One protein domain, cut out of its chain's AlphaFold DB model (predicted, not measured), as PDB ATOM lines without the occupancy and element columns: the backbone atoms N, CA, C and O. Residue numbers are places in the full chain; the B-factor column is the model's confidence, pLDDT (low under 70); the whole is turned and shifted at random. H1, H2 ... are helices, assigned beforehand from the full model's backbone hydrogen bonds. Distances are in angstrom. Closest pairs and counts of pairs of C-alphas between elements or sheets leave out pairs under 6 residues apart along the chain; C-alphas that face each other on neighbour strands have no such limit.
ATOM      1  N   THR A  44     -32.136  14.493  26.526       93.62
ATOM      2  CA  THR A  44     -32.789  15.518  27.352       93.62
ATOM      3  C   THR A  44     -33.921  16.179  26.574       93.62
ATOM      4  O   THR A  44     -35.032  16.319  27.087       93.62
ATOM      5  N   THR A  45     -33.663  16.538  25.319       93.19
ATOM      6  CA  THR A  45     -34.661  17.096  24.404       93.19
ATOM      7  C   THR A  45     -35.815  16.118  24.211       93.19
ATOM      8  O   THR A  45     -36.964  16.494  24.445       93.19
ATOM      9  N   TYR A  46     -35.519  14.850  23.916       93.62
ATOM     10  CA  TYR A  46     -36.525  13.799  23.755       93.62
ATOM     11  C   TYR A  46     -37.414  13.636  25.004       93.62
ATOM     12  O   TYR A  46     -38.645  13.678  24.914       93.62
ATOM     13  N   LEU A  47     -36.810  13.496  26.191       95.31
ATOM     14  CA  LEU A  47     -37.543  13.284  27.445       95.31
ATOM     15  C   LEU A  47     -38.418  14.486  27.827       95.31
ATOM     16  O   LEU A  47     -39.506  14.305  28.383       95.31
ATOM     17  N   LEU A  48     -37.968  15.706  27.520       95.25
ATOM     18  CA  LEU A  48     -38.669  16.947  27.858       95.25
ATOM     19  C   LEU A  48     -39.654  17.426  26.780       95.25
ATOM     20  O   LEU A  48     -40.382  18.392  27.025       95.25
ATOM     21  N   ASN A  49     -39.706  16.763  25.621       94.50
ATOM     22  CA  ASN A  49     -40.511  17.178  24.472       94.50
ATOM     23  C   ASN A  49     -42.028  17.161  24.763       94.50
ATOM     24  O   ASN A  49     -42.767  18.072  24.393       94.50
ATOM     25  N   SER A  50     -42.510  16.142  25.485       96.69
ATOM     26  CA  SER A  50     -43.917  16.049  25.905       96.69
ATOM     27  C   SER A  50     -44.143  16.731  27.251       96.69
ATOM     28  O   SER A  50     -43.447  16.444  28.227       96.69
ATOM     29  N   LYS A  51     -45.197  17.553  27.346       97.06
ATOM     30  CA  LYS A  51     -45.622  18.172  28.613       97.06
ATOM     31  C   LYS A  51     -45.855  17.127  29.710       97.06
ATOM     32  O   LYS A  51     -45.386  17.318  30.827       97.06
ATOM     33  N   ALA A  52     -46.519  16.016  29.381       97.81
ATOM     34  CA  ALA A  52     -46.802  14.952  30.343       97.81
ATOM     35  C   ALA A  52     -45.513  14.272  30.836       97.81
ATOM     36  O   ALA A  52     -45.339  14.083  32.038       97.81
ATOM     37  N   ASN A  53     -44.577  13.966  29.929       97.62
ATOM     38  CA  ASN A  53     -43.299  13.351  30.307       97.62
ATOM     39  C   ASN A  53     -42.456  14.296  31.159       97.62
ATOM     40  O   ASN A  53     -41.901  13.876  32.170       97.62
ATOM     41  N   LYS A  54     -42.413  15.579  30.794       97.75
ATOM     42  CA  LYS A  54     -41.719  16.609  31.561       97.75
ATOM     43  C   LYS A  54     -42.266  16.721  32.985       97.75
ATOM     44  O   LYS A  54     -41.486  16.719  33.932       97.75
ATOM     45  N   GLU A  55     -43.586  16.801  33.149       98.19
ATOM     46  CA  GLU A  55     -44.224  16.869  34.471       98.19
ATOM     47  C   GLU A  55     -43.935  15.613  35.306       98.19
ATOM     48  O   GLU A  55     -43.590  15.719  36.484       98.19
ATOM     49  N   HIS A  56     -44.007  14.426  34.696       97.88
ATOM     50  CA  HIS A  56     -43.677  13.171  35.369       97.88
ATOM     51  C   HIS A  56     -42.207  13.097  35.789       97.88
ATOM     52  O   HIS A  56     -41.922  12.703  36.919       97.88
ATOM     53  N   LEU A  57     -41.281  13.497  34.915       98.00
ATOM     54  CA  LEU A  57     -39.846  13.443  35.185       98.00
ATOM     55  C   LEU A  57     -39.451  14.404  36.309       98.00
ATOM     56  O   LEU A  57     -38.743  14.007  37.229       98.00
ATOM     57  N   LEU A  58     -39.961  15.639  36.283       97.62
ATOM     58  CA  LEU A  58     -39.700  16.619  37.342       97.62
ATOM     59  C   LEU A  58     -40.232  16.142  38.698       97.62
ATOM     60  O   LEU A  58     -39.534  16.250  39.704       97.62
ATOM     61  N   LYS A  59     -41.428  15.542  38.726       97.81
ATOM     62  CA  LYS A  59     -41.989  14.956  39.949       97.81
ATOM     63  C   LYS A  59     -41.181  13.751  40.443       97.81
ATOM     64  O   LYS A  59     -41.033  13.562  41.647       97.81
ATOM     65  N   ALA A  60     -40.663  12.925  39.534       97.31
ATOM     66  CA  ALA A  60     -39.803  11.802  39.894       97.31
ATOM     67  C   ALA A  60     -38.492  12.286  40.533       97.31
ATOM     68  O   ALA A  60     -38.102  11.759  41.570       97.31
ATOM     69  N   ILE A  61     -37.865  13.326  39.971       97.75
ATOM     70  CA  ILE A  61     -36.668  13.960  40.545       97.75
ATOM     71  C   ILE A  61     -36.970  14.514  41.943       97.75
ATOM     72  O   ILE A  61     -36.254  14.199  42.888       97.75
ATOM     73  N   GLU A  62     -38.076  15.248  42.106       98.12
ATOM     74  CA  GLU A  62     -38.505  15.774  43.409       98.12
ATOM     75  C   GLU A  62     -38.699  14.659  44.454       98.12
ATOM     76  O   GLU A  62     -38.317  14.808  45.616       98.12
ATOM     77  N   ASN A  63     -39.276  13.522  44.056       98.06
ATOM     78  CA  ASN A  63     -39.431  12.371  44.944       98.06
ATOM     79  C   ASN A  63     -38.082  11.784  45.372       98.06
ATOM     80  O   ASN A  63     -37.926  11.458  46.547       98.06
ATOM     81  N   VAL A  64     -37.113  11.683  44.457       97.38
ATOM     82  CA  VAL A  64     -35.756  11.207  44.770       97.38
ATOM     83  C   VAL A  64     -35.082  12.135  45.778       97.38
ATOM     84  O   VAL A  64     -34.577  11.665  46.794       97.38
ATOM     85  N   GLU A  65     -35.133  13.448  45.549       97.25
ATOM     86  CA  GLU A  65     -34.541  14.450  46.446       97.25
ATOM     87  C   GLU A  65     -35.152  14.418  47.853       97.25
ATOM     88  O   GLU A  65     -34.457  14.627  48.845       97.25
ATOM     89  N   LYS A  66     -36.452  14.119  47.948       97.75
ATOM     90  CA  LYS A  66     -37.175  13.989  49.221       97.75
ATOM     91  C   LYS A  66     -37.026  12.617  49.883       97.75
ATOM     92  O   LYS A  66     -37.537  12.435  50.985       97.75
ATOM     93  N   GLY A  67     -36.366  11.657  49.234       96.31
ATOM     94  CA  GLY A  67     -36.267  10.277  49.719       96.31
ATOM     95  C   GLY A  67     -37.583   9.493  49.637       96.31
ATOM     96  O   GLY A  67     -37.721   8.458  50.284       96.31
ATOM     97  N   ASN A  68     -38.548   9.954  48.837       97.50
ATOM     98  CA  ASN A  68     -39.816   9.268  48.575       97.50
ATOM     99  C   ASN A  68     -39.604   8.138  47.554       97.50
ATOM    100  O   ASN A  68     -40.103   8.195  46.427       97.50
ATOM    101  N   LEU A  69     -38.817   7.138  47.939       95.69
ATOM    102  CA  LEU A  69     -38.417   6.017  47.093       95.69
ATOM    103  C   LEU A  69     -39.135   4.733  47.510       95.69
ATOM    104  O   LEU A  69     -39.518   4.559  48.666       95.69
ATOM    105  N   ILE A  70     -39.315   3.837  46.544       93.00
ATOM    106  CA  ILE A  70     -39.777   2.471  46.778       93.00
ATOM    107  C   ILE A  70     -38.662   1.558  46.294       93.00
ATOM    108  O   ILE A  70     -38.341   1.564  45.104       93.00
ATOM    109  N   ASP A  71     -38.088   0.785  47.207       92.25
ATOM    110  CA  ASP A  71     -37.122  -0.248  46.859       92.25
ATOM    111  C   ASP A  71     -37.854  -1.455  46.280       92.25
ATOM    112  O   ASP A  71     -38.837  -1.944  46.841       92.25
ATOM    113  N   VAL A  72     -37.381  -1.922  45.128       90.31
ATOM    114  CA  VAL A  72     -37.989  -3.038  44.407       90.31
ATOM    115  C   VAL A  72     -36.907  -4.054  44.076       90.31
ATOM    116  O   VAL A  72     -35.940  -3.734  43.385       90.31
ATOM    117  N   ASP A  73     -37.101  -5.292  44.529       93.00
ATOM    118  CA  ASP A  73     -36.343  -6.439  44.038       93.00
ATOM    119  C   ASP A  73     -36.822  -6.771  42.615       93.00
ATOM    120  O   ASP A  73     -37.985  -7.119  42.381       93.00
ATOM    121  N   LEU A  74     -35.922  -6.625  41.641       89.88
ATOM    122  CA  LEU A  74     -36.243  -6.819  40.229       89.88
ATOM    123  C   LEU A  74     -36.541  -8.286  39.889       89.88
ATOM    124  O   LEU A  74     -37.368  -8.539  39.007       89.88
ATOM    125  N   ASP A  75     -35.930  -9.240  40.594       89.19
ATOM    126  CA  ASP A  75     -36.156 -10.670  40.380       89.19
ATOM    127  C   ASP A  75     -37.528 -11.090  40.916       89.19
ATOM    128  O   ASP A  75     -38.234 -11.888  40.291       89.19
ATOM    129  N   GLU A  76     -37.940 -10.541  42.061       88.06
ATOM    130  CA  GLU A  76     -39.289 -10.734  42.605       88.06
ATOM    131  C   GLU A  76     -40.352 -10.065  41.722       88.06
ATOM    132  O   GLU A  76     -41.356 -10.688  41.347       88.06
ATOM    133  N   TYR A  77     -40.102  -8.823  41.305       83.62
ATOM    134  CA  TYR A  77     -41.012  -8.069  40.450       83.62
ATOM    135  C   TYR A  77     -41.246  -8.764  39.102       83.62
ATOM    136  O   TYR A  77     -42.393  -8.913  38.666       83.62
ATOM    137  N   ALA A  78     -40.181  -9.255  38.460       83.50
ATOM    138  CA  ALA A  78     -40.274  -9.993  37.205       83.50
ATOM    139  C   ALA A  78     -41.111 -11.275  37.345       83.50
ATOM    140  O   ALA A  78     -41.951 -11.558  36.488       83.50
ATOM    141  N   LYS A  79     -40.949 -12.017  38.451       81.88
ATOM    142  CA  LYS A  79     -41.756 -13.213  38.741       81.88
ATOM    143  C   LYS A  79     -43.233 -12.857  38.896       81.88
ATOM    144  O   LYS A  79     -44.067 -13.510  38.276       81.88
ATOM    145  N   SER A  80     -43.560 -11.804  39.650       74.62
ATOM    146  CA  SER A  80     -44.951 -11.379  39.889       74.62
ATOM    147  C   SER A  80     -45.725 -11.075  38.596       74.62
ATOM    148  O   SER A  80     -46.895 -11.439  38.471       74.62
ATOM    149  N   ARG A  81     -45.059 -10.495  37.583       65.50
ATOM    150  CA  ARG A  81     -45.686 -10.175  36.292       65.50
ATOM    151  C   ARG A  81     -45.988 -11.404  35.439       65.50
ATOM    152  O   ARG A  81     -46.962 -11.383  34.697       65.50
ATOM    153  N   ILE A  82     -45.203 -12.474  35.561       60.16
ATOM    154  CA  ILE A  82     -45.439 -13.729  34.829       60.16
ATOM    155  C   ILE A  82     -46.689 -14.451  35.364       60.16
ATOM    156  O   ILE A  82     -47.382 -15.126  34.604       60.16
ATOM    157  N   TYR A  83     -47.024 -14.277  36.646       56.12
ATOM    158  CA  TYR A  83     -48.207 -14.893  37.260       56.12
ATOM    159  C   TYR A  83     -49.519 -14.123  37.037       56.12
ATOM    160  O   TYR A  83     -50.580 -14.678  37.299       56.12
ATOM    161  N   LEU A  84     -49.472 -12.889  36.522       52.62
ATOM    162  CA  LEU A  84     -50.657 -12.066  36.224       52.62
ATOM    163  C   LEU A  84     -51.158 -12.196  34.770       52.62
ATOM    164  O   LEU A  84     -52.125 -11.538  34.400       52.62
TER     165      LEU A  84
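What this domain is: This is residues 44 to 84 of the 86 residues of an uncharacterized protein of Sphaerospermopsis sp. SIO1G2 (UniProt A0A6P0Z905). Three helices are strung out in an open, hooked shape: H1 meets the beginning of H2 at a corner, H2 makes one long arm, and H3 stands off by itself at the far end of a stretched link, residues 66 to 73. H3 packs on neither of the other helices, and the space between H2 and H3 is empty. The printed part has 41 residues with three named helices, H1, H2 and H3 in that order along the chain, and no named strand; the class is all helix. The whole is extended, with a radius of gyration of the C-alphas of 14.3 A, and it is only just elongated, with spans of 35 by 23 by 15 A.

Where its parts are: Find C-alpha 44 at (-32.789, 15.518, 27.352); there H1 begins, residues 44 to 49, and it measures 8.4 A from first to last C-alpha. Go past Ser 50 to C-alpha 51 at (-45.622, 18.172, 28.613), where H2 begins; it holds residues 51 to 65, is the longest helix with 15 residues, and measures 21.3 A. Go on through residues 66 to 73 and you reach H3, residues 74 to 83, which measures 14.7 A and ends at C-alpha 83 at (-48.207, -14.893, 37.260).

How they stand to each other: Look first at the tight link of one residue between H1 and H2. The two helices only just touch, with 3 pairs of C-alphas within 8 A, and they touch only at the corner by their link. Their closest C-alphas are those of Leu 48 and Lys 54, 4.8 A apart, and H2 touches H1 with residues 53 to 54 alone. Their lines stand at a steep tilt of 52 degrees, and they run opposite ways. Move on to H3 and you find it apart from H1 and apart from H2. In the backbones of H1 and H2, every O i to N i+4 pair is within hydrogen-bond range; in H3 it is 5 of 6.

The domain as a whole: From C-alpha 45 to C-alpha 83, the two farthest apart, it is 37.0 A. The printed part has no cut, and the link from H2 to H3, 8 residues, is short but not tight. Residues 61 to 67, of which 61 to 65 belong to H2, stand free, and so do residues 70 to 84, of which 74 to 83 belong to H3. Read the B-factor column for the model's confidence: the mean pLDDT of the printed part is 90.5, and residues 81 to 84 are under 70.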